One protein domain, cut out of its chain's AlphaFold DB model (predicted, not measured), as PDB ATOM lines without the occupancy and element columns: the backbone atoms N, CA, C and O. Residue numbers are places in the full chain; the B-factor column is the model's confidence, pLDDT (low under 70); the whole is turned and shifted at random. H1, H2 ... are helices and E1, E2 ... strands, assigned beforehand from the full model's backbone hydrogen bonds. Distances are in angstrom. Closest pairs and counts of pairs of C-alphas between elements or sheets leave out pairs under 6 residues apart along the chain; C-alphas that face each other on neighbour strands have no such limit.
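What this domain is: This is residues 12 to 88 of the 88 residues of an uncharacterized protein of Xanthobacter autotrophicus (strain ATCC BAA-1158 / Py2) (UniProt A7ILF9). An antiparallel ribbon, E1 and E2, has H1, H2 and H4 clustered at one end and H3 at the other, where residues 56 to 62 stick out. The 77 printed residues include H1 H2 E1 H3 E2 H4, in that order, class mixed. The whole is only just compact, close to loose: radius of gyration of the C-alphas 13.7 A, spans 37 by 28 by 22 A.

How they stand to each other: H1, residues 12 to 23, only just touches H2, residues 32 to 38, with residues 14 to 18 alone: 3 C-alpha pairs within 8 A, Leu 15 and Met 36 closest, 7.0 A. E1, residues 42 to 46, is antiparallel to E2, residues 68 to 72; N 43 and O 71 are within hydrogen-bond range, 2.9 A. Every O i to N i+4 pair is within range in H2 and H3, residues 49 to 54; 6 of 8 are in H1, and 5 of 7 in H4, residues 74 to 84.

Where its parts are: H1, 16.4 A long, begins at C-alpha 12 (48.357, 101.531, 44.089); H4, 15.9 A, ends at C-alpha 84 (35.758, 104.179, 44.965).

The domain as a whole: The printed part has no cut. The link H3 to E2 is long. Residues 83 to 88 have pLDDT under 70.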
ATOM      1  N   ALA A  12      49.769 101.189  43.932       95.50
ATOM      2  CA  ALA A  12      48.357 101.531  44.089       95.50
ATOM      3  C   ALA A  12      47.519 101.226  42.834       95.50
ATOM      4  O   ALA A  12      46.393 100.746  42.949       95.50
ATOM      5  N   GLN A  13      48.053 101.491  41.636       95.25
ATOM      6  CA  GLN A  13      47.382 101.144  40.378       95.25
ATOM      7  C   GLN A  13      47.280  99.629  40.207       95.25
ATOM      8  O   GLN A  13      46.201  99.137  39.885       95.25
ATOM      9  N   LYS A  14      48.367  98.900  40.491       96.50
ATOM     10  CA  LYS A  14      48.390  97.433  40.466       96.50
ATOM     11  C   LYS A  14      47.341  96.857  41.415       96.50
ATOM     12  O   LYS A  14      46.509  96.070  40.980       96.50
ATOM     13  N   LEU A  15      47.317  97.302  42.675       96.31
ATOM     14  CA  LEU A  15      46.350  96.828  43.667       96.31
ATOM     15  C   LEU A  15      44.906  97.044  43.195       96.31
ATOM     16  O   LEU A  15      44.092  96.131  43.259       96.31
ATOM     17  N   ARG A  16      44.588  98.235  42.675       94.75
ATOM     18  CA  ARG A  16      43.237  98.560  42.186       94.75
ATOM     19  C   ARG A  16      42.829  97.734  40.969       94.75
ATOM     20  O   ARG A  16      41.663  97.372  40.863       94.75
ATOM     21  N   ALA A  17      43.767  97.457  40.068       93.94
ATOM     22  CA  ALA A  17      43.501  96.706  38.848       93.94
ATOM     23  C   ALA A  17      43.368  95.196  39.097       93.94
ATOM     24  O   ALA A  17      42.532  94.555  38.468       93.94
ATOM     25  N   TYR A  18      44.176  94.635  40.003       96.19
ATOM     26  CA  TYR A  18      44.372  93.186  40.083       96.19
ATOM     27  C   TYR A  18      43.919  92.541  41.395       96.19
ATOM     28  O   TYR A  18      43.806  91.322  41.422       96.19
ATOM     29  N   TRP A  19      43.580  93.296  42.452       95.75
ATOM     30  CA  TRP A  19      43.134  92.680  43.712       95.75
ATOM     31  C   TRP A  19      41.860  91.836  43.556       95.75
ATOM     32  O   TRP A  19      41.841  90.695  44.002       95.75
ATOM     33  N   HIS A  20      40.810  92.360  42.905       93.56
ATOM     34  CA  HIS A  20      39.576  91.584  42.711       93.56
ATOM     35  C   HIS A  20      39.779  90.370  41.787       93.56
ATOM     36  O   HIS A  20      39.470  89.275  42.246       93.56
ATOM     37  N   PRO A  21      40.378  90.503  40.579       94.69
ATOM     38  CA  PRO A  21      40.691  89.340  39.744       94.69
ATOM     39  C   PRO A  21      41.515  88.283  40.488       94.69
ATOM     40  O   PRO A  21      41.201  87.099  40.446       94.69
ATOM     41  N   ARG A  22      42.528  88.705  41.257       94.75
ATOM     42  CA  ARG A  22      43.336  87.790  42.067       94.75
ATOM     43  C   ARG A  22      42.484  87.021  43.082       94.75
ATOM     44  O   ARG A  22      42.702  85.828  43.267       94.75
ATOM     45  N   CYS A  23      41.546  87.682  43.765       91.00
ATOM     46  CA  CYS A  23      40.651  87.028  44.728       91.00
ATOM     47  C   CYS A  23      39.659  86.064  44.067       91.00
ATOM     48  O   CYS A  23      39.308  85.061  44.682       91.00
ATOM     49  N   ASP A  24      39.261  86.337  42.824       91.69
ATOM     50  CA  ASP A  24      38.395  85.467  42.020       91.69
ATOM     51  C   ASP A  24      39.174  84.325  41.332       91.69
ATOM     52  O   ASP A  24      38.598  83.534  40.586       91.69
ATOM     53  N   ALA A  25      40.481  84.212  41.607       90.31
ATOM     54  CA  ALA A  25      41.410  83.291  40.955       90.31
ATOM     55  C   ALA A  25      41.500  83.473  39.424       90.31
ATOM     56  O   ALA A  25      41.870  82.544  38.698       90.31
ATOM     57  N   ASP A  26      41.205  84.679  38.934       95.44
ATOM     58  CA  ASP A  26      41.426  85.069  37.547       95.44
ATOM     59  C   ASP A  26      42.924  85.282  37.254       95.44
ATOM     60  O   ASP A  26      43.726  85.541  38.160       95.44
ATOM     61  N   PRO A  27      43.336  85.229  35.972       95.38
ATOM     62  CA  PRO A  27      44.709  85.518  35.587       95.38
ATOM     63  C   PRO A  27      45.148  86.936  35.985       95.38
ATOM     64  O   PRO A  27      44.588  87.935  35.532       95.38
ATOM     65  N   VAL A  28      46.225  87.015  36.765       95.94
ATOM     66  CA  VAL A  28      46.944  88.251  37.105       95.94
ATOM     67  C   VAL A  28      48.446  88.074  36.837       95.94
ATOM     68  O   VAL A  28      48.907  86.939  36.686       95.94
ATOM     69  N   PRO A  29      49.231  89.162  36.740       96.88
ATOM     70  CA  PRO A  29      50.691  89.077  36.640       96.88
ATOM     71  C   PRO A  29      51.290  88.262  37.794       96.88
ATOM     72  O   PRO A  29      50.841  88.392  38.934       96.88
ATOM     73  N   CYS A  30      52.279  87.410  37.507       95.31
ATOM     74  CA  CYS A  30      52.789  86.442  38.484       95.31
ATOM     75  C   CYS A  30      53.504  87.108  39.663       95.31
ATOM     76  O   CYS A  30      53.475  86.590  40.773       95.31
ATOM     77  N   GLU A  31      54.086  88.278  39.433       96.50
ATOM     78  CA  GLU A  31      54.774  89.095  40.426       96.50
ATOM     79  C   GLU A  31      53.823  89.913  41.323       96.50
ATOM     80  O   GLU A  31      54.279  90.631  42.210       96.50
ATOM     81  N   PHE A  32      52.500  89.835  41.118       97.00
ATOM     82  CA  PHE A  32      51.540  90.693  41.817       97.00
ATOM     83  C   PHE A  32      51.591  90.581  43.340       97.00
ATOM     84  O   PHE A  32      51.689  91.611  44.008       97.00
ATOM     85  N   ASP A  33      51.527  89.366  43.884       96.50
ATOM     86  CA  ASP A  33      51.510  89.180  45.335       96.50
ATOM     87  C   ASP A  33      52.836  89.659  45.962       96.50
ATOM     88  O   ASP A  33      52.812  90.373  46.966       96.50
ATOM     89  N   GLU A  34      53.976  89.375  45.320       96.62
ATOM     90  CA  GLU A  34      55.303  89.834  45.762       96.62
ATOM     91  C   GLU A  34      55.412  91.368  45.751       96.62
ATOM     92  O   GLU A  34      55.843  91.975  46.732       96.62
ATOM     93  N   ASP A  35      54.966  92.018  44.672       97.50
ATOM     94  CA  ASP A  35      55.000  93.476  44.542       97.50
ATOM     95  C   ASP A  35      54.102  94.170  45.576       97.50
ATOM     96  O   ASP A  35      54.446  95.239  46.092       97.50
ATOM     97  N   MET A  36      52.929  93.601  45.873       98.06
ATOM     98  CA  MET A  36      51.999  94.180  46.847       98.06
ATOM     99  C   MET A  36      52.473  93.971  48.284       98.06
ATOM    100  O   MET A  36      52.278  94.865  49.115       98.06
ATOM    101  N   GLU A  37      53.101  92.833  48.580       97.75
ATOM    102  CA  GLU A  37      53.703  92.577  49.886       97.75
ATOM    103  C   GLU A  37      54.917  93.487  50.107       97.75
ATOM    104  O   GLU A  37      54.993  94.177  51.126       97.75
ATOM    105  N   ALA A  38      55.808  93.608  49.116       97.50
ATOM    106  CA  ALA A  38      56.957  94.514  49.168       97.50
ATOM    107  C   ALA A  38      56.545  95.989  49.323       97.50
ATOM    108  O   ALA A  38      57.242  96.774  49.970       97.50
ATOM    109  N   ALA A  39      55.394  96.375  48.764       97.62
ATOM    110  CA  ALA A  39      54.811  97.704  48.931       97.62
ATOM    111  C   ALA A  39      54.076  97.905  50.275       97.62
ATOM    112  O   ALA A  39      53.589  99.007  50.541       97.62
ATOM    113  N   GLY A  40      53.958  96.868  51.113       97.81
ATOM    114  CA  GLY A  40      53.231  96.911  52.384       97.81
ATOM    115  C   GLY A  40      51.716  97.084  52.223       97.81
ATOM    116  O   GLY A  40      51.047  97.582  53.133       97.81
ATOM    117  N   LEU A  41      51.166  96.730  51.061       98.06
ATOM    118  CA  LEU A  41      49.737  96.841  50.751       98.06
ATOM    119  C   LEU A  41      48.981  95.553  51.068       98.06
ATOM    120  O   LEU A  41      47.804  95.607  51.433       98.06
ATOM    121  N   ILE A  42      49.662  94.415  50.984       97.81
ATOM    122  CA  ILE A  42      49.170  93.139  51.491       97.81
ATOM    123  C   ILE A  42      50.184  92.534  52.455       97.81
ATOM    124  O   ILE A  42      51.328  92.979  52.533       97.81
ATOM    125  N   THR A  43      49.750  91.523  53.188       96.81
ATOM    126  CA  THR A  43      50.618  90.662  53.982       96.81
ATOM    127  C   THR A  43      50.219  89.216  53.765       96.81
ATOM    128  O   THR A  43      49.030  88.917  53.617       96.81
ATOM    129  N   ILE A  44      51.215  88.337  53.742       94.69
ATOM    130  CA  ILE A  44      51.017  86.897  53.705       94.69
ATOM    131  C   ILE A  44      51.404  86.347  55.076       94.69
ATOM    132  O   ILE A  44      52.518  86.557  55.558       94.69
ATOM    133  N   ARG A  45      50.477  85.655  55.738       94.81
ATOM    134  CA  ARG A  45      50.725  85.043  57.052       94.81
ATOM    135  C   ARG A  45      50.137  83.649  57.151       94.81
ATOM    136  O   ARG A  45      49.194  83.316  56.439       94.81
ATOM    137  N   GLU A  46      50.675  82.846  58.060       96.25
ATOM    138  CA  GLU A  46      50.108  81.535  58.367       96.25
ATOM    139  C   GLU A  46      48.695  81.681  58.949       96.25
ATOM    140  O   GLU A  46      48.407  82.591  59.742       96.25
ATOM    141  N   VAL A  47      47.813  80.761  58.557       95.12
ATOM    142  CA  VAL A  47      46.484  80.628  59.153       95.12
ATOM    143  C   VAL A  47      46.636  80.131  60.585       95.12
ATOM    144  O   VAL A  47      47.244  79.094  60.857       95.12
ATOM    145  N   THR A  48      46.040  80.865  61.514       94.12
ATOM    146  CA  THR A  48      46.031  80.536  62.935       94.12
ATOM    147  C   THR A  48      44.715  79.876  63.326       94.12
ATOM    148  O   THR A  48      43.702  79.969  62.637       94.12
ATOM    149  N   LYS A  49      44.694  79.246  64.503       93.12
ATOM    150  CA  LYS A  49      43.447  78.716  65.066       93.12
ATOM    151  C   LYS A  49      42.392  79.812  65.290       93.12
ATOM    152  O   LYS A  49      41.207  79.531  65.166       93.12
ATOM    153  N   TYR A  50      42.823  81.038  65.593       91.50
ATOM    154  CA  TYR A  50      41.914  82.166  65.790       91.50
ATOM    155  C   TYR A  50      41.111  82.468  64.519       91.50
ATOM    156  O   TYR A  50      39.911  82.681  64.612       91.50
ATOM    157  N   ASP A  51      41.737  82.392  63.341       91.25
ATOM    158  CA  ASP A  51      41.066  82.643  62.057       91.25
ATOM    159  C   ASP A  51      39.925  81.651  61.793       91.25
ATOM    160  O   ASP A  51      38.912  82.012  61.208       91.25
ATOM    161  N   LEU A  52      40.073  80.406  62.257       91.31
ATOM    162  CA  LEU A  52      39.040  79.378  62.129       91.31
ATOM    163  C   LEU A  52      37.925  79.520  63.168       91.31
ATOM    164  O   LEU A  52      36.786  79.152  62.904       91.31
ATOM    165  N   ASP A  53      38.270  79.987  64.369       91.19
ATOM    166  CA  ASP A  53      37.321  80.104  65.475       91.19
ATOM    167  C   ASP A  53      36.481  81.400  65.361       91.19
ATOM    168  O   ASP A  53      35.326  81.414  65.787       91.19
ATOM    169  N   ASP A  54      37.044  82.473  64.790       90.12
ATOM    170  CA  ASP A  54      36.384  83.776  64.593       90.12
ATOM    171  C   ASP A  54      35.498  83.805  63.333       90.12
ATOM    172  O   ASP A  54      34.473  84.490  63.293       90.12
ATOM    173  N   ASP A  55      35.848  83.019  62.311       85.75
ATOM    174  CA  ASP A  55      35.099  82.922  61.062       85.75
ATOM    175  C   ASP A  55      34.336  81.596  60.963       85.75
ATOM    176  O   ASP A  55      34.871  80.559  60.567       85.75
ATOM    177  N   CYS A  56      33.031  81.636  61.246       88.94
ATOM    178  CA  CYS A  56      32.163  80.462  61.143       88.94
ATOM    179  C   CYS A  56      32.024  79.890  59.719       88.94
ATOM    180  O   CYS A  56      31.471  78.802  59.577       88.94
ATOM    181  N   PHE A  57      32.527  80.596  58.700       89.69
ATOM    182  CA  PHE A  57      32.586  80.161  57.305       89.69
ATOM    183  C   PHE A  57      34.028  79.997  56.793       89.69
ATOM    184  O   PHE A  57      34.273  80.071  55.585       89.69
ATOM    185  N   ALA A  58      35.006  79.823  57.690       89.12
ATOM    186  CA  ALA A  58      36.409  79.651  57.318       89.12
ATOM    187  C   ALA A  58      36.595  78.507  56.304       89.12
ATOM    188  O   ALA A  58      37.264  78.681  55.284       89.12
ATOM    189  N   ALA A  59      35.937  77.366  56.535       86.69
ATOM    190  CA  ALA A  59      36.031  76.190  55.672       86.69
ATOM    191  C   ALA A  59      35.473  76.453  54.261       86.69
ATOM    192  O   ALA A  59      36.093  76.080  53.267       86.69
ATOM    193  N   GLU A  60      34.336  77.139  54.151       89.88
ATOM    194  CA  GLU A  60      33.705  77.513  52.883       89.88
ATOM    195  C   GLU A  60      34.545  78.518  52.088       89.88
ATOM    196  O   GLU A  60      34.470  78.551  50.860       89.88
ATOM    197  N   ARG A  61      35.362  79.319  52.779       85.62
ATOM    198  CA  ARG A  61      36.326  80.247  52.176       85.62
ATOM    199  C   ARG A  61      37.693  79.617  51.893       85.62
ATOM    200  O   ARG A  61      38.583  80.316  51.417       85.62
ATOM    201  N   GLY A  62      37.861  78.320  52.161       87.00
ATOM    202  CA  GLY A  62      39.120  77.603  51.947       87.00
ATOM    203  C   GLY A  62      40.228  77.982  52.934       87.00
ATOM    204  O   GLY A  62      41.403  77.809  52.628       87.00
ATOM    205  N   ILE A  63      39.872  78.523  54.102       91.12
ATOM    206  CA  ILE A  63      40.815  78.851  55.171       91.12
ATOM    207  C   ILE A  63      41.000  77.601  56.034       91.12
ATOM    208  O   ILE A  63      40.060  77.116  56.662       91.12
ATOM    209  N   GLU A  64      42.227  77.085  56.081       93.06
ATOM    210  CA  GLU A  64      42.570  75.872  56.822       93.06
ATOM    211  C   GLU A  64      43.904  76.000  57.568       93.06
ATOM    212  O   GLU A  64      44.808  76.730  57.156       93.06
ATOM    213  N   LEU A  65      44.034  75.280  58.690       93.12
ATOM    214  CA  LEU A  65      45.277  75.236  59.467       93.12
ATOM    215  C   LEU A  65      46.430  74.681  58.624       93.12
ATOM    216  O   LEU A  65      46.295  73.642  57.983       93.12
ATOM    217  N   GLY A  66      47.582  75.348  58.691       91.50
ATOM    218  CA  GLY A  66      48.741  75.045  57.843       91.50
ATOM    219  C   GLY A  66      48.686  75.706  56.462       91.50
ATOM    220  O   GLY A  66      49.657  75.609  55.713       91.50
ATOM    221  N   GLY A  67      47.587  76.394  56.138       93.00
ATOM    222  CA  GLY A  67      47.474  77.261  54.974       93.00
ATOM    223  C   GLY A  67      48.072  78.652  55.197       93.00
ATOM    224  O   GLY A  67      48.528  79.009  56.288       93.00
ATOM    225  N   TRP A  68      48.015  79.455  54.137       93.25
ATOM    226  CA  TRP A  68      48.445  80.851  54.118       93.25
ATOM    227  C   TRP A  68      47.264  81.762  53.816       93.25
ATOM    228  O   TRP A  68      46.417  81.445  52.981       93.25
ATOM    229  N   LEU A  69      47.224  82.908  54.486       92.25
ATOM    230  CA  LEU A  69      46.218  83.935  54.295       92.25
ATOM    231  C   LEU A  69      46.877  85.185  53.716       92.25
ATOM    232  O   LEU A  69      47.831  85.717  54.284       92.25
ATOM    233  N   TRP A  70      46.335  85.651  52.592       93.06
ATOM    234  CA  TRP A  70      46.680  86.938  52.002       93.06
ATOM    235  C   TRP A  70      45.662  87.966  52.462       93.06
ATOM    236  O   TRP A  70      44.470  87.843  52.177       93.06
ATOM    237  N   GLU A  71      46.134  89.003  53.139       93.31
ATOM    238  CA  GLU A  71      45.276  90.041  53.693       93.31
ATOM    239  C   GLU A  71      45.710  91.419  53.222       93.31
ATOM    240  O   GLU A  71      46.898  91.722  53.125       93.31
ATOM    241  N   LEU A  72      44.738  92.302  52.999       96.50
ATOM    242  CA  LEU A  72      45.031  93.723  52.851       96.50
ATOM    243  C   LEU A  72      45.558  94.276  54.176       96.50
ATOM    244  O   LEU A  72      44.959  94.067  55.236       96.50
ATOM    245  N   THR A  73      46.615  95.078  54.114       97.31
ATOM    246  CA  THR A  73      47.007  95.920  55.248       97.31
ATOM    247  C   THR A  73      46.027  97.087  55.400       97.31
ATOM    248  O   THR A  73      45.132  97.300  54.575       97.31
ATOM    249  N   GLU A  74      46.183  97.892  56.451       96.94
ATOM    250  CA  GLU A  74      45.428  99.144  56.573       96.94
ATOM    251  C   GLU A  74      45.672 100.071  55.368       96.94
ATOM    252  O   GLU A  74      44.721 100.612  54.801       96.94
ATOM    253  N   SER A  75      46.925 100.163  54.914       96.50
ATOM    254  CA  SER A  75      47.306 100.923  53.718       96.50
ATOM    255  C   SER A  75      46.684 100.342  52.441       96.50
ATOM    256  O   SER A  75      46.148 101.083  51.609       96.50
ATOM    257  N   GLY A  76      46.666  99.011  52.304       97.00
ATOM    258  CA  GLY A  76      45.993  98.327  51.198       97.00
ATOM    259  C   GLY A  76      44.498  98.635  51.140       97.00
ATOM    260  O   GLY A  76      43.979  99.037  50.095       97.00
ATOM    261  N   ARG A  77      43.803  98.538  52.281       96.69
ATOM    262  CA  ARG A  77      42.377  98.890  52.384       96.69
ATOM    263  C   ARG A  77      42.126 100.350  52.014       96.69
ATOM    264  O   ARG A  77      41.237 100.623  51.208       96.69
ATOM    265  N   ALA A  78      42.916 101.279  52.555       95.12
ATOM    266  CA  ALA A  78      42.794 102.700  52.238       95.12
ATOM    267  C   ALA A  78      42.975 102.962  50.732       95.12
ATOM    268  O   ALA A  78      42.195 103.694  50.123       95.12
ATOM    269  N   THR A  79      43.941 102.289  50.102       94.50
ATOM    270  CA  THR A  79      44.230 102.415  48.666       94.50
ATOM    271  C   THR A  79      43.037 102.037  47.781       94.50
ATOM    272  O   THR A  79      42.809 102.696  46.758       94.50
ATOM    273  N   LEU A  80      42.270 101.013  48.175       91.06
ATOM    274  CA  LEU A  80      41.056 100.578  47.475       91.06
ATOM    275  C   LEU A  80      39.843 101.474  47.769       91.06
ATOM    276  O   LEU A  80      39.045 101.740  46.872       91.06
ATOM    277  N   VAL A  81      39.703 101.979  48.998       87.75
ATOM    278  CA  VAL A  81      38.603 102.891  49.365       87.75
ATOM    279  C   VAL A  81      38.714 104.228  48.631       87.75
ATOM    280  O   VAL A  81      37.714 104.725  48.115       87.75
ATOM    281  N   GLU A  82      39.916 104.794  48.532       72.88
ATOM    282  CA  GLU A  82      40.132 106.061  47.823       72.88
ATOM    283  C   GLU A  82      39.860 105.957  46.315       72.88
ATOM    284  O   GLU A  82      39.500 106.953  45.694       72.88
ATOM    285  N   ALA A  83      39.953 104.758  45.728       62.31
ATOM    286  CA  ALA A  83      39.553 104.528  44.338       62.31
ATOM    287  C   ALA A  83      38.037 104.703  44.149       62.31
ATOM    288  O   ALA A  83      37.606 105.435  43.262       62.31
ATOM    289  N   LYS A  84      37.228 104.121  45.045       61.56
ATOM    290  CA  LYS A  84      35.758 104.179  44.965       61.56
ATOM    291  C   LYS A  84      35.193 105.597  45.076       61.56
ATOM    292  O   LYS A  84      34.127 105.866  44.535       61.56
ATOM    293  N   LYS A  85      35.885 106.513  45.764       59.78
ATOM    294  CA  LYS A  85      35.473 107.926  45.877       59.78
ATOM    295  C   LYS A  85      35.743 108.750  44.616       59.78
ATOM    296  O   LYS A  85      35.175 109.823  44.485       59.78
ATOM    297  N   GLN A  86      36.636 108.297  43.736       53.94
ATOM    298  CA  GLN A  86      36.989 109.008  42.500       53.94
ATOM    299  C   GLN A  86      36.120 108.578  41.307       53.94
ATOM    300  O   GLN A  86      36.170 109.211  40.256       53.94
ATOM    301  N   GLU A  87      35.333 107.512  41.472       53.31
ATOM    302  CA  GLU A  87      34.439 106.943  40.456       53.31
ATOM    303  C   GLU A  87      32.960 107.334  40.652       53.31
ATOM    304  O   GLU A  87      32.130 106.990  39.809       53.31
ATOM    305  N   GLY A  88      32.626 108.040  41.742       41.91
ATOM    306  CA  GLY A  88      31.287 108.573  42.043       41.91
ATOM    307  C   GLY A  88      31.252 110.094  42.017       41.91
ATOM    308  O   GLY A  88      30.189 110.633  41.638       41.91
TER     309      GLY A  88